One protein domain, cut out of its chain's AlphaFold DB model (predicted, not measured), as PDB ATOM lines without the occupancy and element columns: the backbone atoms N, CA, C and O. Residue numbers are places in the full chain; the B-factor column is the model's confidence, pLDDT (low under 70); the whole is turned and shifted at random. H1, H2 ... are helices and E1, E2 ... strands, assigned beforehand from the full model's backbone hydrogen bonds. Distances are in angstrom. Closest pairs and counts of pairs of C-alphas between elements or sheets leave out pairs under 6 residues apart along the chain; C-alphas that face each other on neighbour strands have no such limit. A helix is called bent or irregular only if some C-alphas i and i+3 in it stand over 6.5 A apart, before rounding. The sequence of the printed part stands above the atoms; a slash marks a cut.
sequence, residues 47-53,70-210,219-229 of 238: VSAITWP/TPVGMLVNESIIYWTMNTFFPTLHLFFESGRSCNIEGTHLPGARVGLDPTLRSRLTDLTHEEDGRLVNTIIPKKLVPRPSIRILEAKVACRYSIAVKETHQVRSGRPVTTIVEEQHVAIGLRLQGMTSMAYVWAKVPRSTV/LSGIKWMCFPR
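This is residues 47 to 53, 70 to 210 and 219 to 229 of the 238 residues of an uncharacterized protein of Bimuria novae-zelandiae CBS 107.79 (UniProt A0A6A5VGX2). One twisted sheet folds round into two walls, E2, E3, E4 and E11 with E6 and E7 beyond E2, and E8, E9, E10 and E5; the walls join where E2 pairs with the start of E8 and are only partly face to face. The far part of the hairpin E8 and E9 runs on from this body as a long two-strand arm, a loop sticks out at residues 140 to 146 toward the other end, and the short helices H1 and H2 pack on opposite faces of the sheet. The printed part has 159 residues, mostly strand by class, with the order E1, H1, E2, E3, E4, E5, H2, E6, E7, E8, E9, E10, E11. The sheet is branched and mixed, its one parallel pair being E2 and E6. The whole is only just compact, close to loose, with a radius of gyration of the C-alphas of 18.0 A, and is elongated, spanning 70 by 36 by 28 A.

E1, residues 47 to 51, begins at C-alpha 47 (31.197, 16.888, -40.630). After the first cut come H1, residues 72 to 75, and E2, residues 79 to 86, 20.8 A long and bent by 54 degrees at residue 82. E3 has residues 91 to 96 (16.2 A), E4 residues 100 to 105 (16.4 A) and E5 residues 113 to 116. H2 has residues 118 to 124, E6 residues 129 to 131 and E7 residues 134 to 136. E8, residues 150 to 172, spans 53.5 A from C-alpha 150 (47.246, 38.184, -51.702) and bends by 84 degrees at residue 153. E9, residues 175 to 192, spans 47.7 A. E10 has residues 199 to 204 (16.0 A), and E11, residues 223 to 228 (16.8 A), ends at C-alpha 228 (41.407, 52.085, -39.826).

In the sheet, E2 and E8 have three neighbours each, and E1, E5, E7 and E11 are edge strands. E1 is antiparallel to E8 at 137 degrees, with N 50 and O 159 2.9 A apart, within hydrogen-bond range. E2, E3 and E4 form a meander, each strand the antiparallel neighbour of the one before; N 84 and O 93 are 2.9 A apart, and N 94 and O 102 2.8 A. E11 lies on the other side of E4 from E3, with N 103 and O 225 at 2.9 A. On the other side of E2 from E3 lie E6, parallel, with N 85 and O 130 at 2.9 A, and E8, antiparallel, with N 80 and O 150 at 2.8 A. E6 and E7 are a hairpin, with N 136 and O 129 at 2.8 A. E8, E9 and E10 form a second meander, with N 160 and O 185 at 2.8 A and N 201 and O 188 at 2.8 A. E5 is antiparallel to E10, with N 115 and O 202 at 2.8 A. The closest C-alphas of E3 and E5 are those of Thr 91 and Val 114, 6.0 A apart. H1 is on the sheet at a height of 5.7 A, over none of the strands; its closest C-alpha pair with E8 is Gly 73 and Ala 155, 6.0 A. H2 is on the opposite face at a height of 7.3 A, also over none; its closest pair with E10 is Leu 120 and Ala 199, 5.6 A. Each O i to N i+4 pair in H2 is within hydrogen-bond range, while H1 is too short for such a pair.

The two C-alphas farthest apart, those of Leu 144 and Ser 173, are 70.0 A apart. Residues 54 to 69 and 211 to 218 are not printed, with C-alpha gaps of 17.4 A and 16.2 A across the cuts. Of the links printed whole, E7 to E8 is long, with 13 residues. The mean pLDDT of the printed part is 78.9; 39 residues are under 70, among them 138 to 145, 206 to 210 and 219 to 229, and E11 has a mean of 46.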
ATOM      1  N   VAL A  47      32.368  17.503 -39.984       62.16
ATOM      2  CA  VAL A  47      31.197  16.888 -40.630       62.16
ATOM      3  C   VAL A  47      30.847  17.619 -41.919       62.16
ATOM      4  O   VAL A  47      30.720  17.000 -42.970       62.16
ATOM      5  N   SER A  48      30.687  18.939 -41.853       69.31
ATOM      6  CA  SER A  48      30.341  19.758 -43.016       69.31
ATOM      7  C   SER A  48      30.532  21.246 -42.726       69.31
ATOM      8  O   SER A  48      30.568  21.667 -41.567       69.31
ATOM      9  N   ALA A  49      30.649  22.048 -43.785       62.25
ATOM     10  CA  ALA A  49      30.559  23.500 -43.722       62.25
ATOM     11  C   ALA A  49      29.360  23.949 -44.563       62.25
ATOM     12  O   ALA A  49      29.355  23.796 -45.785       62.25
ATOM     13  N   ILE A  50      28.339  24.495 -43.911       71.31
ATOM     14  CA  ILE A  50      27.140  25.002 -44.577       71.31
ATOM     15  C   ILE A  50      27.263  26.522 -44.652       71.31
ATOM     16  O   ILE A  50      27.475  27.201 -43.643       71.31
ATOM     17  N   THR A  51      27.152  27.065 -45.867       64.75
ATOM     18  CA  THR A  51      27.077  28.518 -46.052       64.75
ATOM     19  C   THR A  51      25.764  28.994 -45.453       64.75
ATOM     20  O   THR A  51      24.699  28.548 -45.878       64.75
ATOM     21  N   TRP A  52      25.830  29.886 -44.468       58.31
ATOM     22  CA  TRP A  52      24.621  30.401 -43.844       58.31
ATOM     23  C   TRP A  52      23.944  31.381 -44.812       58.31
ATOM     24  O   TRP A  52      24.602  32.327 -45.261       58.31
ATOM     25  N   PRO A  53      22.661  31.197 -45.176       52.47
ATOM     26  CA  PRO A  53      21.955  32.206 -45.946       52.47
ATOM     27  C   PRO A  53      21.857  33.478 -45.096       52.47
ATOM     28  O   PRO A  53      21.409  33.444 -43.952       52.47
ATOM     29  N   THR A  70      32.145  44.606 -38.664       69.56
ATOM     30  CA  THR A  70      32.074  45.037 -40.072       69.56
ATOM     31  C   THR A  70      31.405  43.945 -40.909       69.56
ATOM     32  O   THR A  70      31.632  42.783 -40.620       69.56
ATOM     33  N   PRO A  71      30.603  44.213 -41.949       82.62
ATOM     34  CA  PRO A  71      30.092  43.148 -42.818       82.62
ATOM     35  C   PRO A  71      31.226  42.329 -43.462       82.62
ATOM     36  O   PRO A  71      32.171  42.903 -43.995       82.62
ATOM     37  N   VAL A  72      31.121  40.990 -43.472       84.75
ATOM     38  CA  VAL A  72      32.159  40.093 -44.037       84.75
ATOM     39  C   VAL A  72      32.470  40.400 -45.510       84.75
ATOM     40  O   VAL A  72      33.607  40.265 -45.952       84.75
ATOM     41  N   GLY A  73      31.473  40.885 -46.258       87.50
ATOM     42  CA  GLY A  73      31.620  41.270 -47.662       87.50
ATOM     43  C   GLY A  73      32.600  42.423 -47.893       87.50
ATOM     44  O   GLY A  73      33.130  42.541 -48.991       87.50
ATOM     45  N   MET A  74      32.906  43.234 -46.871       89.50
ATOM     46  CA  MET A  74      33.908  44.303 -46.979       89.50
ATOM     47  C   MET A  74      35.347  43.785 -47.053       89.50
ATOM     48  O   MET A  74      36.242  44.554 -47.383       89.50
ATOM     49  N   LEU A  75      35.577  42.502 -46.761       91.44
ATOM     50  CA  LEU A  75      36.884  41.871 -46.939       91.44
ATOM     51  C   LEU A  75      37.171  41.552 -48.411       91.44
ATOM     52  O   LEU A  75      38.323  41.347 -48.781       91.44
ATOM     53  N   VAL A  76      36.140  41.477 -49.256       95.25
ATOM     54  CA  VAL A  76      36.303  41.133 -50.670       95.25
ATOM     55  C   VAL A  76      37.082  42.239 -51.381       95.25
ATOM     56  O   VAL A  76      36.782  43.420 -51.232       95.25
ATOM     57  N   ASN A  77      38.060  41.836 -52.191       96.56
ATOM     58  CA  ASN A  77      39.029  42.678 -52.897       96.56
ATOM     59  C   ASN A  77      40.087  43.375 -52.031       96.56
ATOM     60  O   ASN A  77      40.954  44.034 -52.601       96.56
ATOM     61  N   GLU A  78      40.095  43.200 -50.708       96.31
ATOM     62  CA  GLU A  78      41.235  43.633 -49.894       96.31
ATOM     63  C   GLU A  78      42.454  42.728 -50.170       96.31
ATOM     64  O   GLU A  78      42.326  41.510 -50.352       96.31
ATOM     65  N   SER A  79      43.647  43.325 -50.213       96.62
ATOM     66  CA  SER A  79      44.923  42.630 -50.446       96.62
ATOM     67  C   SER A  79      45.681  42.464 -49.136       96.62
ATOM     68  O   SER A  79      46.106  43.455 -48.545       96.62
ATOM     69  N   ILE A  80      45.868  41.228 -48.676       96.25
ATOM     70  CA  ILE A  80      46.589  40.903 -47.440       96.25
ATOM     71  C   ILE A  80      48.094  41.049 -47.685       96.25
ATOM     72  O   ILE A  80      48.618  40.443 -48.616       96.25
ATOM     73  N   ILE A  81      48.789  41.809 -46.837       94.00
ATOM     74  CA  ILE A  81      50.256  42.030 -46.888       94.00
ATOM     75  C   ILE A  81      51.007  41.484 -45.677       94.00
ATOM     76  O   ILE A  81      52.243  41.456 -45.651       94.00
ATOM     77  N   TYR A  82      50.263  41.160 -44.627       93.12
ATOM     78  CA  TYR A  82      50.769  40.653 -43.366       93.12
ATOM     79  C   TYR A  82      49.616  40.008 -42.611       93.12
ATOM     80  O   TYR A  82      48.481  40.490 -42.678       93.12
ATOM     81  N   TRP A  83      49.906  38.944 -41.879       94.31
ATOM     82  CA  TRP A  83      48.965  38.374 -40.930       94.31
ATOM     83  C   TRP A  83      49.684  37.958 -39.654       94.31
ATOM     84  O   TRP A  83      50.875  37.647 -39.672       94.31
ATOM     85  N   THR A  84      48.954  37.969 -38.545       92.62
ATOM     86  CA  THR A  84      49.434  37.420 -37.279       92.62
ATOM     87  C   THR A  84      48.392  36.509 -36.677       92.62
ATOM     88  O   THR A  84      47.193  36.781 -36.752       92.62
ATOM     89  N   MET A  85      48.854  35.433 -36.059       90.12
ATOM     90  CA  MET A  85      48.023  34.571 -35.239       90.12
ATOM     91  C   MET A  85      48.719  34.383 -33.900       90.12
ATOM     92  O   MET A  85      49.845  33.889 -33.827       90.12
ATOM     93  N   ASN A  86      48.059  34.849 -32.844       78.94
ATOM     94  CA  ASN A  86      48.627  34.850 -31.506       78.94
ATOM     95  C   ASN A  86      48.258  33.552 -30.770       78.94
ATOM     96  O   ASN A  86      47.124  33.085 -30.850       78.94
ATOM     97  N   THR A  87      49.199  32.978 -30.019       65.38
ATOM     98  CA  THR A  87      48.928  31.828 -29.142       65.38
ATOM     99  C   THR A  87      48.197  32.233 -27.863       65.38
ATOM    100  O   THR A  87      47.450  31.433 -27.303       65.38
ATOM    101  N   PHE A  88      48.427  33.458 -27.375       70.94
ATOM    102  CA  PHE A  88      47.893  33.952 -26.099       70.94
ATOM    103  C   PHE A  88      46.443  34.416 -26.205       70.94
ATOM    104  O   PHE A  88      45.674  34.264 -25.258       70.94
ATOM    105  N   PHE A  89      46.068  34.963 -27.360       76.69
ATOM    106  CA  PHE A  89      44.702  35.367 -27.660       76.69
ATOM    107  C   PHE A  89      44.264  34.639 -28.924       76.69
ATOM    108  O   PHE A  89      44.990  34.704 -29.911       76.69
ATOM    109  N   PRO A  90      43.106  33.954 -28.932       78.69
ATOM    110  CA  PRO A  90      42.630  33.224 -30.100       78.69
ATOM    111  C   PRO A  90      42.136  34.204 -31.160       78.69
ATOM    112  O   PRO A  90      40.931  34.417 -31.320       78.69
ATOM    113  N   THR A  91      43.080  34.840 -31.845       88.06
ATOM    114  CA  THR A  91      42.833  35.906 -32.804       88.06
ATOM    115  C   THR A  91      43.716  35.739 -34.035       88.06
ATOM    116  O   THR A  91      44.918  35.479 -33.940       88.06
ATOM    117  N   LEU A  92      43.102  35.886 -35.209       91.69
ATOM    118  CA  LEU A  92      43.793  36.058 -36.482       91.69
ATOM    119  C   LEU A  92      43.658  37.520 -36.896       91.69
ATOM    120  O   LEU A  92      42.556  37.994 -37.166       91.69
ATOM    121  N   HIS A  93      44.780  38.218 -37.006       92.81
ATOM    122  CA  HIS A  93      44.822  39.582 -37.512       92.81
ATOM    123  C   HIS A  93      45.324  39.578 -38.953       92.81
ATOM    124  O   HIS A  93      46.412  39.090 -39.240       92.81
ATOM    125  N   LEU A  94      44.550  40.161 -39.860       94.44
ATOM    126  CA  LEU A  94      44.917  40.392 -41.253       94.44
ATOM    127  C   LEU A  94      45.180  41.883 -41.456       94.44
ATOM    128  O   LEU A  94      44.410  42.723 -40.989       94.44
ATOM    129  N   PHE A  95      46.243  42.223 -42.173       93.62
ATOM    130  CA  PHE A  95      46.602  43.601 -42.498       93.62
ATOM    131  C   PHE A  95      46.596  43.784 -44.006       93.62
ATOM    132  O   PHE A  95      47.155  42.960 -44.737       93.62
ATOM    133  N   PHE A  96      45.989  44.876 -44.460       94.94
ATOM    134  CA  PHE A  96      45.720  45.100 -45.871       94.94
ATOM    135  C   PHE A  96      46.576  46.220 -46.471       94.94
ATOM    136  O   PHE A  96      47.005  47.138 -45.765       94.94
ATOM    137  N   GLU A  97      46.781  46.178 -47.790       93.62
ATOM    138  CA  GLU A  97      47.421  47.263 -48.560       93.62
ATOM    139  C   GLU A  97      46.709  48.605 -48.379       93.62
ATOM    140  O   GLU A  97      47.362  49.645 -48.336       93.62
ATOM    141  N   SER A  98      45.385  48.585 -48.192       92.50
ATOM    142  CA  SER A  98      44.560  49.773 -47.936       92.50
ATOM    143  C   SER A  98      44.895  50.494 -46.622       92.50
ATOM    144  O   SER A  98      44.351  51.560 -46.338       92.50
ATOM    145  N   GLY A  99      45.755  49.909 -45.782       90.00
ATOM    146  CA  GLY A  99      46.052  50.400 -44.442       90.00
ATOM    147  C   GLY A  99      44.982  50.034 -43.411       90.00
ATOM    148  O   GLY A  99      45.093  50.443 -42.257       90.00
ATOM    149  N   ARG A 100      43.959  49.264 -43.789       90.81
ATOM    150  CA  ARG A 100      43.001  48.667 -42.853       90.81
ATOM    151  C   ARG A 100      43.568  47.381 -42.256       90.81
ATOM    152  O   ARG A 100      44.485  46.766 -42.803       90.81
ATOM    153  N   SER A 101      42.992  46.949 -41.147       90.94
ATOM    154  CA  SER A 101      43.201  45.605 -40.613       90.94
ATOM    155  C   SER A 101      41.871  44.956 -40.274       90.94
ATOM    156  O   SER A 101      40.918  45.660 -39.953       90.94
ATOM    157  N   CYS A 102      41.813  43.631 -40.342       90.62
ATOM    158  CA  CYS A 102      40.698  42.818 -39.873       90.62
ATOM    159  C   CYS A 102      41.183  41.942 -38.717       90.62
ATOM    160  O   CYS A 102      42.192  41.257 -38.861       90.62
ATOM    161  N   ASN A 103      40.481  41.957 -37.588       89.25
ATOM    162  CA  ASN A 103      40.687  40.983 -36.522       89.25
ATOM    163  C   ASN A 103      39.576  39.940 -36.570       89.25
ATOM    164  O   ASN A 103      38.418  40.336 -36.628       89.25
ATOM    165  N   ILE A 104      39.913  38.655 -36.530       88.00
ATOM    166  CA  ILE A 104      38.987  37.527 -36.420       88.00
ATOM    167  C   ILE A 104      39.227  36.877 -35.060       88.00
ATOM    168  O   ILE A 104      40.258  36.243 -34.846       88.00
ATOM    169  N   GLU A 105      38.278  37.031 -34.144       82.81
ATOM    170  CA  GLU A 105      38.423  36.635 -32.745       82.81
ATOM    171  C   GLU A 105      37.511  35.460 -32.376       82.81
ATOM    172  O   GLU A 105      36.317  35.453 -32.689       82.81
ATOM    173  N   GLY A 106      38.070  34.498 -31.637       72.94
ATOM    174  CA  GLY A 106      37.343  33.437 -30.931       72.94
ATOM    175  C   GLY A 106      37.152  33.712 -29.433       72.94
ATOM    176  O   GLY A 106      36.824  32.798 -28.684       72.94
ATOM    177  N   THR A 107      37.388  34.946 -28.979       65.19
ATOM    178  CA  THR A 107      37.485  35.362 -27.562       65.19
ATOM    179  C   THR A 107      36.200  35.177 -26.751       65.19
ATOM    180  O   THR A 107      36.260  35.062 -25.530       65.19
ATOM    181  N   HIS A 108      35.040  35.071 -27.405       65.75
ATOM    182  CA  HIS A 108      33.763  34.766 -26.746       65.75
ATOM    183  C   HIS A 108      33.678  33.342 -26.173       65.75
ATOM    184  O   HIS A 108      32.705  32.998 -25.506       65.75
ATOM    185  N   LEU A 109      34.686  32.513 -26.427       64.69
ATOM    186  CA  LEU A 109      34.811  31.167 -25.899       64.69
ATOM    187  C   LEU A 109      36.019  31.112 -24.949       64.69
ATOM    188  O   LEU A 109      37.158  31.131 -25.425       64.69
ATOM    189  N   PRO A 110      35.812  31.032 -23.621       65.94
ATOM    190  CA  PRO A 110      36.906  30.887 -22.667       65.94
ATOM    191  C   PRO A 110      37.796  29.695 -23.030       65.94
ATOM    192  O   PRO A 110      37.320  28.575 -23.212       65.94
ATOM    193  N   GLY A 111      39.094  29.955 -23.181       71.69
ATOM    194  CA  GLY A 111      40.074  28.944 -23.575       71.69
ATOM    195  C   GLY A 111      40.056  28.559 -25.056       71.69
ATOM    196  O   GLY A 111      40.835  27.687 -25.431       71.69
ATOM    197  N   ALA A 112      39.229  29.170 -25.914       75.62
ATOM    198  CA  ALA A 112      39.247  28.858 -27.339       75.62
ATOM    199  C   ALA A 112      40.612  29.076 -27.985       75.62
ATOM    200  O   ALA A 112      41.434  29.871 -27.541       75.62
ATOM    201  N   ARG A 113      40.819  28.348 -29.078       80.88
ATOM    202  CA  ARG A 113      41.934  28.450 -30.006       80.88
ATOM    203  C   ARG A 113      41.370  28.766 -31.380       80.88
ATOM    204  O   ARG A 113      40.449  28.080 -31.832       80.88
ATOM    205  N   VAL A 114      41.925  29.779 -32.035       84.69
ATOM    206  CA  VAL A 114      41.692  30.013 -33.462       84.69
ATOM    207  C   VAL A 114      42.605  29.092 -34.262       84.69
ATOM    208  O   VAL A 114      43.732  28.811 -33.859       84.69
ATOM    209  N   GLY A 115      42.095  28.585 -35.376       86.56
ATOM    210  CA  GLY A 115      42.856  27.796 -36.324       86.56
ATOM    211  C   GLY A 115      42.466  28.104 -37.759       86.56
ATOM    212  O   GLY A 115      41.424  28.700 -38.041       86.56
ATOM    213  N   LEU A 116      43.345  27.685 -38.662       90.19
ATOM    214  CA  LEU A 116      43.218  27.849 -40.102       90.19
ATOM    215  C   LEU A 116      43.149  26.471 -40.745       90.19
ATOM    216  O   LEU A 116      43.863  25.554 -40.330       90.19
ATOM    217  N   ASP A 117      42.331  26.332 -41.780       90.44
ATOM    218  CA  ASP A 117      42.431  25.172 -42.659       90.44
ATOM    219  C   ASP A 117      43.830  25.101 -43.307       90.44
ATOM    220  O   ASP A 117      44.411  26.147 -43.623       90.44
ATOM    221  N   PRO A 118      44.380  23.893 -43.547       89.75
ATOM    222  CA  PRO A 118      45.741  23.730 -44.064       89.75
ATOM    223  C   PRO A 118      45.997  24.477 -45.375       89.75
ATOM    224  O   PRO A 118      47.052  25.079 -45.549       89.75
ATOM    225  N   THR A 119      45.014  24.496 -46.276       92.25
ATOM    226  CA  THR A 119      45.095  25.203 -47.561       92.25
ATOM    227  C   THR A 119      45.135  26.721 -47.384       92.25
ATOM    228  O   THR A 119      45.912  27.395 -48.060       92.25
ATOM    229  N   LEU A 120      44.358  27.265 -46.437       93.75
ATOM    230  CA  LEU A 120      44.389  28.686 -46.094       93.75
ATOM    231  C   LEU A 120      45.730  29.066 -45.471       93.75
ATOM    232  O   LEU A 120      46.349  30.037 -45.901       93.75
ATOM    233  N   ARG A 121      46.194  28.278 -44.491       93.31
ATOM    234  CA  ARG A 121      47.493  28.478 -43.839       93.31
ATOM    235  C   ARG A 121      48.617  28.443 -44.868       93.31
ATOM    236  O   ARG A 121      49.376  29.400 -44.938       93.31
ATOM    237  N   SER A 122      48.675  27.405 -45.703       92.38
ATOM    238  CA  SER A 122      49.696  27.259 -46.747       92.38
ATOM    239  C   SER A 122      49.713  28.431 -47.723       92.38
ATOM    240  O   SER A 122      50.771  28.788 -48.227       92.38
ATOM    241  N   ARG A 123      48.556  29.034 -48.019       94.19
ATOM    242  CA  ARG A 123      48.513  30.207 -48.892       94.19
ATOM    243  C   ARG A 123      48.970  31.472 -48.172       94.19
ATOM    244  O   ARG A 123      49.652  32.308 -48.750       94.19
ATOM    245  N   LEU A 124      48.599  31.620 -46.905       93.31
ATOM    246  CA  LEU A 124      48.996  32.752 -46.076       93.31
ATOM    247  C   LEU A 124      50.491  32.719 -45.718       93.31
ATOM    248  O   LEU A 124      51.091  33.782 -45.559       93.31
ATOM    249  N   THR A 125      51.122  31.544 -45.650       90.88
ATOM    250  CA  THR A 125      52.568  31.419 -45.404       90.88
ATOM    251  C   THR A 125      53.434  32.022 -46.508       90.88
ATOM    252  O   THR A 125      54.598  32.305 -46.248       90.88
ATOM    253  N   ASP A 126      52.884  32.294 -47.697       87.12
ATOM    254  CA  ASP A 126      53.586  33.024 -48.765       87.12
ATOM    255  C   ASP A 126      53.848  34.500 -48.397       87.12
ATOM    256  O   ASP A 126      54.689  35.169 -49.001       87.12
ATOM    257  N   LEU A 127      53.124  35.026 -47.404       89.62
ATOM    258  CA  LEU A 127      53.278  36.385 -46.892       89.62
ATOM    259  C   LEU A 127      54.234  36.429 -45.694       89.62
ATOM    260  O   LEU A 127      54.480  35.432 -45.010       89.62
ATOM    261  N   THR A 128      54.731  37.630 -45.387       85.81
ATOM    262  CA  THR A 128      55.311  37.906 -44.066       85.81
ATOM    263  C   THR A 128      54.254  37.650 -43.001       85.81
ATOM    264  O   THR A 128      53.119  38.116 -43.144       85.81
ATOM    265  N   HIS A 129      54.622  36.952 -41.931       87.50
ATOM    266  CA  HIS A 129      53.687  36.656 -40.857       87.50
ATOM    267  C   HIS A 129      54.351  36.429 -39.509       87.50
ATOM    268  O   HIS A 129      55.562  36.243 -39.406       87.50
ATOM    269  N   GLU A 130      53.525  36.459 -38.472       86.31
ATOM    270  CA  GLU A 130      53.886  36.059 -37.119       86.31
ATOM    271  C   GLU A 130      52.931  34.957 -36.664       86.31
ATOM    272  O   GLU A 130      51.721  35.174 -36.568       86.31
ATOM    273  N   GLU A 131      53.474  33.777 -36.390       84.12
ATOM    274  CA  GLU A 131      52.729  32.651 -35.828       84.12
ATOM    275  C   GLU A 131      53.395  32.263 -34.509       84.12
ATOM    276  O   GLU A 131      54.607  32.056 -34.441       84.12
ATOM    277  N   ASP A 132      52.611  32.242 -33.436       81.12
ATOM    278  CA  ASP A 132      53.075  31.890 -32.094       81.12
ATOM    279  C   ASP A 132      54.274  32.715 -31.586       81.12
ATOM    280  O   ASP A 132      55.230  32.197 -31.003       81.12
ATOM    281  N   GLY A 133      54.245  34.027 -31.849       78.25
ATOM    282  CA  GLY A 133      55.311  34.959 -31.470       78.25
ATOM    283  C   GLY A 133      56.605  34.790 -32.275       78.25
ATOM    284  O   GLY A 133      57.615  35.422 -31.965       78.25
ATOM    285  N   ARG A 134      56.605  33.935 -33.307       81.19
ATOM    286  CA  ARG A 134      57.740  33.734 -34.209       81.19
ATOM    287  C   ARG A 134      57.480  34.458 -35.516       81.19
ATOM    288  O   ARG A 134      56.520  34.163 -36.224       81.19
ATOM    289  N   LEU A 135      58.369  35.388 -35.852       81.75
ATOM    290  CA  LEU A 135      58.310  36.093 -37.125       81.75
ATOM    291  C   LEU A 135      58.886  35.200 -38.230       81.75
ATOM    292  O   LEU A 135      60.048  34.794 -38.174       81.75
ATOM    293  N   VAL A 136      58.074  34.916 -39.240       77.75
ATOM    294  CA  VAL A 136      58.416  34.085 -40.396       77.75
ATOM    295  C   VAL A 136      58.343  34.958 -41.651       77.75
ATOM    296  O   VAL A 136      57.499  35.850 -41.766       77.75
ATOM    297  N   ASN A 137      59.263  34.739 -42.596       71.38
ATOM    298  CA  ASN A 137      59.417  35.563 -43.804       71.38
ATOM    299  C   ASN A 137      59.631  37.051 -43.483       71.38
ATOM    300  O   ASN A 137      58.914  37.932 -43.970       71.38
ATOM    301  N   THR A 138      60.616  37.318 -42.617       65.81
ATOM    302  CA  THR A 138      60.923  38.661 -42.121       65.81
ATOM    303  C   THR A 138      61.301  39.617 -43.259       65.81
ATOM    304  O   THR A 138      61.926  39.245 -44.252       65.81
ATOM    305  N   ILE A 139      60.904  40.880 -43.095       58.16
ATOM    306  CA  ILE A 139      61.002  41.973 -44.074       58.16
ATOM    307  C   ILE A 139      62.444  42.497 -44.182       58.16
ATOM    308  O   ILE A 139      62.654  43.701 -44.292       58.16
ATOM    309  N   ILE A 140      63.471  41.643 -44.101       58.12
ATOM    310  CA  ILE A 140      64.826  42.103 -44.412       58.12
ATOM    311  C   ILE A 140      64.850  42.334 -45.927       58.12
ATOM    312  O   ILE A 140      64.800  41.358 -46.686       58.12
ATOM    313  N   PRO A 141      64.868  43.593 -46.403       53.59
ATOM    314  CA  PRO A 141      64.678  43.879 -47.812       53.59
ATOM    315  C   PRO A 141      65.932  43.416 -48.543       53.59
ATOM    316  O   PRO A 141      66.977  44.057 -48.469       53.59
ATOM    317  N   LYS A 142      65.862  42.282 -49.245       53.44
ATOM    318  CA  LYS A 142      67.000  41.816 -50.050       53.44
ATOM    319  C   LYS A 142      67.151  42.557 -51.377       53.44
ATOM    320  O   LYS A 142      68.166  42.346 -52.027       53.44
ATOM    321  N   LYS A 143      66.191  43.405 -51.769       60.28
ATOM    322  CA  LYS A 143      66.202  44.398 -52.871       60.28
ATOM    323  C   LYS A 143      64.785  44.985 -53.000       60.28
ATOM    324  O   LYS A 143      63.883  44.502 -52.324       60.28
ATOM    325  N   LEU A 144      64.606  45.997 -53.857       62.88
ATOM    326  CA  LEU A 144      63.365  46.723 -54.218       62.88
ATOM    327  C   LEU A 144      62.232  45.841 -54.810       62.88
ATOM    328  O   LEU A 144      61.529  46.248 -55.731       62.88
ATOM    329  N   VAL A 145      62.069  44.609 -54.338       66.94
ATOM    330  CA  VAL A 145      61.011  43.708 -54.789       66.94
ATOM    331  C   VAL A 145      59.687  44.196 -54.193       66.94
ATOM    332  O   VAL A 145      59.640  44.467 -52.987       66.94
ATOM    333  N   PRO A 146      58.617  44.322 -54.999       70.50
ATOM    334  CA  PRO A 146      57.285  44.625 -54.496       70.50
ATOM    335  C   PRO A 146      56.913  43.669 -53.364       70.50
ATOM    336  O   PRO A 146      57.151  42.462 -53.454       70.50
ATOM    337  N   ARG A 147      56.349  44.211 -52.281       77.56
ATOM    338  CA  ARG A 147      55.911  43.399 -51.145       77.56
ATOM    339  C   ARG A 147      54.856  42.402 -51.641       77.56
ATOM    340  O   ARG A 147      53.910  42.842 -52.292       77.56
ATOM    341  N   PRO A 148      54.995  41.094 -51.361       87.44
ATOM    342  CA  PRO A 148      53.988  40.131 -51.775       87.44
ATOM    343  C   PRO A 148      52.657  40.472 -51.104       87.44
ATOM    344  O   PRO A 148      52.618  40.810 -49.916       87.44
ATOM    345  N   SER A 149      51.578  40.393 -51.873       93.62
ATOM    346  CA  SER A 149      50.218  40.557 -51.379       93.62
ATOM    347  C   SER A 149      49.287  39.525 -51.999       93.62
ATOM    348  O   SER A 149      49.544  38.987 -53.079       93.62
ATOM    349  N   ILE A 150      48.223  39.186 -51.274       96.38
ATOM    350  CA  ILE A 150      47.246  38.184 -51.702       96.38
ATOM    351  C   ILE A 150      45.850  38.779 -51.589       96.38
ATOM    352  O   ILE A 150      45.401  39.130 -50.497       96.38
ATOM    353  N   ARG A 151      45.137  38.857 -52.715       97.81
ATOM    354  CA  ARG A 151      43.777  39.398 -52.746       97.81
ATOM    355  C   ARG A 151      42.755  38.397 -52.215       97.81
ATOM    356  O   ARG A 151      42.771  37.224 -52.590       97.81
ATOM    357  N   ILE A 152      41.814  38.873 -51.406       97.44
ATOM    358  CA  ILE A 152      40.625  38.115 -51.007       97.44
ATOM    359  C   ILE A 152      39.617  38.175 -52.161       97.44
ATOM    360  O   ILE A 152      39.129  39.244 -52.520       97.44
ATOM    361  N   LEU A 153      39.311  37.031 -52.769       97.50
ATOM    362  CA  LEU A 153      38.355  36.937 -53.878       97.50
ATOM    363  C   LEU A 153      36.924  36.712 -53.396       97.50
ATOM    364  O   LEU A 153      35.977  37.091 -54.079       97.50
ATOM    365  N   GLU A 154      36.762  36.075 -52.241       95.38
ATOM    366  CA  GLU A 154      35.464  35.785 -51.645       95.38
ATOM    367  C   GLU A 154      35.610  35.676 -50.131       95.38
ATOM    368  O   GLU A 154      36.606  35.139 -49.641       95.38
ATOM    369  N   ALA A 155      34.611  36.164 -49.399       92.31
ATOM    370  CA  ALA A 155      34.546  36.052 -47.952       92.31
ATOM    371  C   ALA A 155      33.103  35.764 -47.529       92.31
ATOM    372  O   ALA A 155      32.172  36.437 -47.980       92.31
ATOM    373  N   LYS A 156      32.907  34.746 -46.687       90.62
ATOM    374  CA  LYS A 156      31.584  34.297 -46.240       90.62
ATOM    375  C   LYS A 156      31.614  33.883 -44.779       90.62
ATOM    376  O   LYS A 156      32.590  33.310 -44.307       90.62
ATOM    377  N   VAL A 157      30.507  34.113 -44.084       84.94
ATOM    378  CA  VAL A 157      30.256  33.463 -42.796       84.94
ATOM    379  C   VAL A 157      29.635  32.102 -43.088       84.94
ATOM    380  O   VAL A 157      28.683  31.991 -43.861       84.94
ATOM    381  N   ALA A 158      30.193  31.061 -42.490       80.50
ATOM    382  CA  ALA A 158      29.681  29.705 -42.578       80.50
ATOM    383  C   ALA A 158      29.510  29.130 -41.176       80.50
ATOM    384  O   ALA A 158      30.113  29.606 -40.212       80.50
ATOM    385  N   CYS A 159      28.710  28.076 -41.074       74.06
ATOM    386  CA  CYS A 159      28.735  27.219 -39.902       74.06
ATOM    387  C   CYS A 159      29.406  25.905 -40.255       74.06
ATOM    388  O   CYS A 159      29.083  25.275 -41.261       74.06
ATOM    389  N   ARG A 160      30.361  25.518 -39.417       74.88
ATOM    390  CA  ARG A 160      31.066  24.252 -39.500       74.88
ATOM    391  C   ARG A 160      30.572  23.363 -38.377       74.88
ATOM    392  O   ARG A 160      30.596  23.770 -37.217       74.88
ATOM    393  N   TYR A 161      30.149  22.164 -38.730       77.19
ATOM    394  CA  TYR A 161      29.770  21.140 -37.772       77.19
ATOM    395  C   TYR A 161      30.966  20.230 -37.524       77.19
ATOM    396  O   TYR A 161      31.664  19.831 -38.465       77.19
ATOM    397  N   SER A 162      31.237  19.935 -36.260       78.12
ATOM    398  CA  SER A 162      32.304  19.036 -35.852       78.12
ATOM    399  C   SER A 162      31.811  18.019 -34.830       78.12
ATOM    400  O   SER A 162      30.818  18.246 -34.156       78.12
ATOM    401  N   ILE A 163      32.474  16.875 -34.729       82.12
ATOM    402  CA  ILE A 163      32.182  15.853 -33.732       82.12
ATOM    403  C   ILE A 163      33.169  15.991 -32.579       82.12
ATOM    404  O   ILE A 163      34.390  15.985 -32.768       82.12
ATOM    405  N   ALA A 164      32.638  16.064 -31.365       82.06
ATOM    406  CA  ALA A 164      33.415  16.057 -30.143       82.06
ATOM    407  C   ALA A 164      32.979  14.930 -29.212       82.06
ATOM    408  O   ALA A 164      31.826  14.525 -29.195       82.06
ATOM    409  N   VAL A 165      33.914  14.453 -28.394       83.19
ATOM    410  CA  VAL A 165      33.597  13.585 -27.255       83.19
ATOM    411  C   VAL A 165      33.591  14.465 -26.018       83.19
ATOM    412  O   VAL A 165      34.615  15.101 -25.735       83.19
ATOM    413  N   LYS A 166      32.460  14.512 -25.314       84.06
ATOM    414  CA  LYS A 166      32.272  15.282 -24.079       84.06
ATOM    415  C   LYS A 166      31.973  14.365 -22.915       84.06
ATOM    416  O   LYS A 166      31.258  13.383 -23.073       84.06
ATOM    417  N   GLU A 167      32.474  14.719 -21.740       82.00
ATOM    418  CA  GLU A 167      31.988  14.121 -20.502       82.00
ATOM    419  C   GLU A 167      30.567  14.615 -20.223       82.00
ATOM    420  O   GLU A 167      30.258  15.804 -20.331       82.00
ATOM    421  N   THR A 168      29.688  13.682 -19.889       77.44
ATOM    422  CA  THR A 168      28.333  13.977 -19.440       77.44
ATOM    423  C   THR A 168      28.294  13.979 -17.920       77.44
ATOM    424  O   THR A 168      29.001  13.223 -17.258       77.44
ATOM    425  N   HIS A 169      27.401  14.785 -17.341       71.06
ATOM    426  CA  HIS A 169      27.136  14.760 -15.897       71.06
ATOM    427  C   HIS A 169      26.485  13.445 -15.421       71.06
ATOM    428  O   HIS A 169      26.208  13.290 -14.233       71.06
ATOM    429  N   GLN A 170      26.209  12.502 -16.327       68.56
ATOM    430  CA  GLN A 170      25.701  11.190 -15.963       68.56
ATOM    431  C   GLN A 170      26.848  10.323 -15.451       68.56
ATOM    432  O   GLN A 170      27.787   9.980 -16.169       68.56
ATOM    433  N   VAL A 171      26.740   9.952 -14.181       69.19
ATOM    434  CA  VAL A 171      27.645   9.010 -13.535       69.19
ATOM    435  C   VAL A 171      27.011   7.627 -13.633       69.19
ATOM    436  O   VAL A 171      25.993   7.360 -12.996       69.19
ATOM    437  N   ARG A 172      27.601   6.732 -14.430       68.38
ATOM    438  CA  ARG A 172      27.192   5.321 -14.489       68.38
ATOM    439  C   ARG A 172      28.245   4.503 -13.753       68.38
ATOM    440  O   ARG A 172      29.423   4.554 -14.093       68.38
ATOM    441  N   SER A 173      27.835   3.794 -12.703       75.88
ATOM    442  CA  SER A 173      28.742   2.984 -11.871       75.88
ATOM    443  C   SER A 173      29.906   3.779 -11.248       75.88
ATOM    444  O   SER A 173      31.027   3.285 -11.161       75.88
ATOM    445  N   GLY A 174      29.663   5.033 -10.847       76.62
ATOM    446  CA  GLY A 174      30.675   5.884 -10.207       76.62
ATOM    447  C   GLY A 174      31.715   6.498 -11.153       76.62
ATOM    448  O   GLY A 174      32.630   7.164 -10.679       76.62
ATOM    449  N   ARG A 175      31.594   6.306 -12.475       75.25
ATOM    450  CA  ARG A 175      32.496   6.895 -13.476       75.25
ATOM    451  C   ARG A 175      31.744   7.867 -14.396       75.25
ATOM    452  O   ARG A 175      30.592   7.584 -14.739       75.25
ATOM    453  N   PRO A 176      32.364   8.995 -14.793       78.31
ATOM    454  CA  PRO A 176      31.778   9.906 -15.770       78.31
ATOM    455  C   PRO A 176      31.674   9.207 -17.130       78.31
ATOM    456  O   PRO A 176      32.632   8.589 -17.601       78.31
ATOM    457  N   VAL A 177      30.493   9.275 -17.744       82.31
ATOM    458  CA  VAL A 177      30.241   8.724 -19.082       82.31
ATOM    459  C   VAL A 177      30.574   9.788 -20.117       82.31
ATOM    460  O   VAL A 177      30.146  10.934 -19.966       82.31
ATOM    461  N   THR A 178      31.302   9.434 -21.176       86.19
ATOM    462  CA  THR A 178      31.496  10.342 -22.313       86.19
ATOM    463  C   THR A 178      30.495  10.040 -23.418       86.19
ATOM    464  O   THR A 178      30.119   8.889 -23.621       86.19
ATOM    465  N   THR A 179      30.068  11.062 -24.149       87.06
ATOM    466  CA  THR A 179      29.219  10.909 -25.333       87.06
ATOM    467  C   THR A 179      29.805  11.648 -26.521       87.06
ATOM    468  O   THR A 179      30.516  12.650 -26.377       87.06
ATOM    469  N   ILE A 180      29.512  11.130 -27.706       85.50
ATOM    470  CA  ILE A 180      29.831  11.742 -28.986       85.50
ATOM    471  C   ILE A 180      28.722  12.744 -29.307       85.50
ATOM    472  O   ILE A 180      27.554  12.385 -29.438       85.50
ATOM    473  N   VAL A 181      29.086  14.016 -29.422       82.75
ATOM    474  CA  VAL A 181      28.166  15.112 -29.720       82.75
ATOM    475  C   VAL A 181      28.605  15.859 -30.966       82.75
ATOM    476  O   VAL A 181      29.798  16.018 -31.228       82.75
ATOM    477  N   GLU A 182      27.628  16.364 -31.708       79.69
ATOM    478  CA  GLU A 182      27.863  17.318 -32.781       79.69
ATOM    479  C   GLU A 182      27.934  18.739 -32.204       79.69
ATOM    480  O   GLU A 182      27.058  19.189 -31.464       79.69
ATOM    481  N   GLU A 183      29.012  19.444 -32.519       74.44
ATOM    482  CA  GLU A 183      29.263  20.831 -32.170       74.44
ATOM    483  C   GLU A 183      29.145  21.708 -33.411       74.44
ATOM    484  O   GLU A 183      29.745  21.442 -34.451       74.44
ATOM    485  N   GLN A 184      28.405  22.802 -33.283       72.62
ATOM    486  CA  GLN A 184      28.322  23.818 -34.316       72.62
ATOM    487  C   GLN A 184      29.265  24.975 -33.984       72.62
ATOM    488  O   GLN A 184      29.200  25.555 -32.900       72.62
ATOM    489  N   HIS A 185      30.096  25.354 -34.950       73.44
ATOM    490  CA  HIS A 185      31.032  26.466 -34.848       73.44
ATOM    491  C   HIS A 185      30.736  27.482 -35.944       73.44
ATOM    492  O   HIS A 185      30.483  27.117 -37.095       73.44
ATOM    493  N   VAL A 186      30.806  28.770 -35.619       74.88
ATOM    494  CA  VAL A 186      30.931  29.793 -36.661       74.88
ATOM    495  C   VAL A 186      32.320  29.669 -37.270       74.88
ATOM    496  O   VAL A 186      33.293  29.405 -36.567       74.88
ATOM    497  N   ALA A 187      32.404  29.841 -38.579       83.25
ATOM    498  CA  ALA A 187      33.642  29.877 -39.327       83.25
ATOM    499  C   ALA A 187      33.603  31.046 -40.314       83.25
ATOM    500  O   ALA A 187      32.547  31.387 -40.858       83.25
ATOM    501  N   ILE A 188      34.760  31.647 -40.573       88.06
ATOM    502  CA  ILE A 188      34.909  32.642 -41.637       88.06
ATOM    503  C   ILE A 188      35.598  31.959 -42.806       88.06
ATOM    504  O   ILE A 188      36.767  31.594 -42.724       88.06
ATOM    505  N   GLY A 189      34.853  31.763 -43.887       91.62
ATOM    506  CA  GLY A 189      35.384  31.284 -45.151       91.62
ATOM    507  C   GLY A 189      36.073  32.418 -45.897       91.62
ATOM    508  O   GLY A 189      35.469  33.470 -46.109       91.62
ATOM    509  N   LEU A 190      37.312  32.182 -46.321       94.50
ATOM    510  CA  LEU A 190      38.082  33.038 -47.214       94.50
ATOM    511  C   LEU A 190      38.518  32.234 -48.444       94.50
ATOM    512  O   LEU A 190      39.072  31.139 -48.329       94.50
ATOM    513  N   ARG A 191      38.303  32.797 -49.635       96.88
ATOM    514  CA  ARG A 191      38.900  32.306 -50.879       96.88
ATOM    515  C   ARG A 191      39.918  33.327 -51.343       96.88
ATOM    516  O   ARG A 191      39.559  34.405 -51.817       96.88
ATOM    517  N   LEU A 192      41.187  32.993 -51.175       97.44
ATOM    518  CA  LEU A 192      42.286  33.862 -51.565       97.44
ATOM    519  C   LEU A 192      42.652  33.652 -53.036       97.44
ATOM    520  O   LEU A 192      42.392  32.601 -53.625       97.44
ATOM    521  N   GLN A 193      43.285  34.651 -53.641       97.38
ATOM    522  CA  GLN A 193      43.847  34.531 -54.981       97.38
ATOM    523  C   GLN A 193      44.818  33.346 -55.048       97.38
ATOM    524  O   GLN A 193      45.743  33.261 -54.241       97.38
ATOM    525  N   GLY A 194      44.622  32.459 -56.025       94.69
ATOM    526  CA  GLY A 194      45.403  31.227 -56.193       94.69
ATOM    527  C   GLY A 194      44.781  29.985 -55.543       94.69
ATOM    528  O   GLY A 194      45.243  28.884 -55.810       94.69
ATOM    529  N   MET A 195      43.719  30.131 -54.744       96.56
ATOM    530  CA  MET A 195      42.963  28.993 -54.215       96.56
ATOM    531  C   MET A 195      41.807  28.610 -55.145       96.56
ATOM    532  O   MET A 195      41.095  29.477 -55.658       96.56
ATOM    533  N   THR A 196      41.592  27.306 -55.323       95.81
ATOM    534  CA  THR A 196      40.484  26.744 -56.114       95.81
ATOM    535  C   THR A 196      39.166  26.709 -55.340       95.81
ATOM    536  O   THR A 196      38.101  26.830 -55.939       95.81
ATOM    537  N   SER A 197      39.227  26.589 -54.012       93.56
ATOM    538  CA  SER A 197      38.066  26.485 -53.127       93.56
ATOM    539  C   SER A 197      38.144  27.459 -51.949       93.56
ATOM    540  O   SER A 197      39.184  28.053 -51.665       93.56
ATOM    541  N   MET A 198      37.015  27.624 -51.256       92.00
ATOM    542  CA  MET A 198      36.957  28.302 -49.961       92.00
ATOM    543  C   MET A 198      37.732  27.492 -48.916       92.00
ATOM    544  O   MET A 198      37.688  26.261 -48.936       92.00
ATOM    545  N   ALA A 199      38.389  28.178 -47.989       91.94
ATOM    546  CA  ALA A 199      38.947  27.576 -46.786       91.94
ATOM    547  C   ALA A 199      38.607  28.444 -45.574       91.94
ATOM    548  O   ALA A 199      38.263  29.618 -45.721       91.94
ATOM    549  N   TYR A 200      38.653  27.872 -44.379       90.62
ATOM    550  CA  TYR A 200      37.998  28.449 -43.217       90.62
ATOM    551  C   TYR A 200      38.974  28.810 -42.098       90.62
ATOM    552  O   TYR A 200      39.906  28.072 -41.774       90.62
ATOM    553  N   VAL A 201      38.690  29.944 -41.463       90.06
ATOM    554  CA  VAL A 201      39.153  30.296 -40.122       90.06
ATOM    555  C   VAL A 201      38.103  29.800 -39.135       90.06
ATOM    556  O   VAL A 201      36.918  30.117 -39.279       90.06
ATOM    557  N   TRP A 202      38.515  29.022 -38.140       85.25
ATOM    558  CA  TRP A 202      37.630  28.438 -37.134       85.25
ATOM    559  C   TRP A 202      38.123  28.744 -35.719       85.25
ATOM    560  O   TRP A 202      39.304  28.998 -35.507       85.25
ATOM    561  N   ALA A 203      37.218  28.695 -34.740       80.44
ATOM    562  CA  ALA A 203      37.542  28.808 -33.320       80.44
ATOM    563  C   ALA A 203      36.981  27.599 -32.555       80.44
ATOM    564  O   ALA A 203      35.803  27.266 -32.699       80.44
ATOM    565  N   LYS A 204      37.815  26.929 -31.748       75.69
ATOM    566  CA  LYS A 204      37.428  25.741 -30.959       75.69
ATOM    567  C   LYS A 204      37.965  25.798 -29.533       75.69
ATOM    568  O   LYS A 204      39.087  26.247 -29.328       75.69
ATOM    569  N   VAL A 205      37.222  25.282 -28.559       71.75
ATOM    570  CA  VAL A 205      37.701  25.146 -27.172       71.75
ATOM    571  C   VAL A 205      38.479  23.825 -27.028       71.75
ATOM    572  O   VAL A 205      37.961  22.775 -27.413       71.75
ATOM    573  N   PRO A 206      39.734  23.832 -26.536       63.31
ATOM    574  CA  PRO A 206      40.462  22.622 -26.197       63.31
ATOM    575  C   PRO A 206      39.785  21.930 -25.010       63.31
ATOM    576  O   PRO A 206      39.254  22.557 -24.102       63.31
ATOM    577  N   ARG A 207      39.796  20.599 -25.020       54.91
ATOM    578  CA  ARG A 207      38.924  19.779 -24.163       54.91
ATOM    579  C   ARG A 207      39.280  19.772 -22.679       54.91
ATOM    580  O   ARG A 207      38.514  19.239 -21.890       54.91
ATOM    581  N   SER A 208      40.411  20.355 -22.295       51.12
ATOM    582  CA  SER A 208      40.909  20.339 -20.917       51.12
ATOM    583  C   SER A 208      40.207  21.325 -19.974       51.12
ATOM    584  O   SER A 208      40.540  21.343 -18.799       51.12
ATOM    585  N   THR A 209      39.273  22.155 -20.454       47.25
ATOM    586  CA  THR A 209      38.650  23.233 -19.659       47.25
ATOM    587  C   THR A 209      37.138  23.099 -19.467       47.25
ATOM    588  O   THR A 209      36.483  24.080 -19.125       47.25
ATOM    589  N   VAL A 210      36.546  21.914 -19.654       45.59
ATOM    590  CA  VAL A 210      35.117  21.713 -19.338       45.59
ATOM    591  C   VAL A 210      34.950  21.413 -17.845       45.59
ATOM    592  O   VAL A 210      34.566  20.321 -17.449       45.59
ATOM    593  N   LEU A 219      25.802  28.128 -29.383       41.69
ATOM    594  CA  LEU A 219      25.844  29.387 -30.157       41.69
ATOM    595  C   LEU A 219      26.971  30.318 -29.675       41.69
ATOM    596  O   LEU A 219      26.755  31.270 -28.929       41.69
ATOM    597  N   SER A 220      28.198  30.049 -30.131       40.75
ATOM    598  CA  SER A 220      29.391  30.873 -29.892       40.75
ATOM    599  C   SER A 220      29.882  31.578 -31.162       40.75
ATOM    600  O   SER A 220      30.114  30.954 -32.198       40.75
ATOM    601  N   GLY A 221      29.937  32.912 -31.109       43.62
ATOM    602  CA  GLY A 221      30.185  33.764 -32.271       43.62
ATOM    603  C   GLY A 221      31.669  34.016 -32.490       43.62
ATOM    604  O   GLY A 221      32.366  34.429 -31.567       43.62
ATOM    605  N   ILE A 222      32.137  33.823 -33.724       44.31
ATOM    606  CA  ILE A 222      33.361  34.480 -34.184       44.31
ATOM    607  C   ILE A 222      33.020  35.953 -34.398       44.31
ATOM    608  O   ILE A 222      32.054  36.269 -35.093       44.31
ATOM    609  N   LYS A 223      33.808  36.854 -33.810       50.66
ATOM    610  CA  LYS A 223      33.687  38.297 -34.036       50.66
ATOM    611  C   LYS A 223      34.731  38.723 -35.052       50.66
ATOM    612  O   LYS A 223      35.870  38.272 -34.981       50.66
ATOM    613  N   TRP A 224      34.359  39.606 -35.972       49.22
ATOM    614  CA  TRP A 224      35.334  40.232 -36.850       49.22
ATOM    615  C   TRP A 224      35.165  41.744 -36.930       49.22
ATOM    616  O   TRP A 224      34.056  42.274 -37.012       49.22
ATOM    617  N   MET A 225      36.289  42.448 -36.873       51.03
ATOM    618  CA  MET A 225      36.329  43.904 -36.783       51.03
ATOM    619  C   MET A 225      37.337  44.461 -37.768       51.03
ATOM    620  O   MET A 225      38.484  44.016 -37.774       51.03
ATOM    621  N   CYS A 226      36.928  45.453 -38.560       43.88
ATOM    622  CA  CYS A 226      37.855  46.224 -39.372       43.88
ATOM    623  C   CYS A 226      38.215  47.535 -38.674       43.88
ATOM    624  O   CYS A 226      37.332  48.313 -38.313       43.88
ATOM    625  N   PHE A 227      39.509  47.808 -38.528       40.78
ATOM    626  CA  PHE A 227      39.994  49.068 -37.974       40.78
ATOM    627  C   PHE A 227      40.734  49.878 -39.044       40.78
ATOM    628  O   PHE A 227      41.584  49.333 -39.756       40.78
ATOM    629  N   PRO A 228      40.477  51.194 -39.156       41.16
ATOM    630  CA  PRO A 228      41.407  52.085 -39.826       41.16
ATOM    631  C   PRO A 228      42.673  52.194 -38.969       41.16
ATOM    632  O   PRO A 228      42.604  52.444 -37.761       41.16
ATOM    633  N   ARG A 229      43.854  52.022 -39.570       41.38
ATOM    634  CA  ARG A 229      45.117  52.273 -38.872       41.38
ATOM    635  C   ARG A 229      45.182  53.767 -38.548       41.38
ATOM    636  O   ARG A 229      45.295  54.588 -39.454       41.38
TER     637      ARG A 229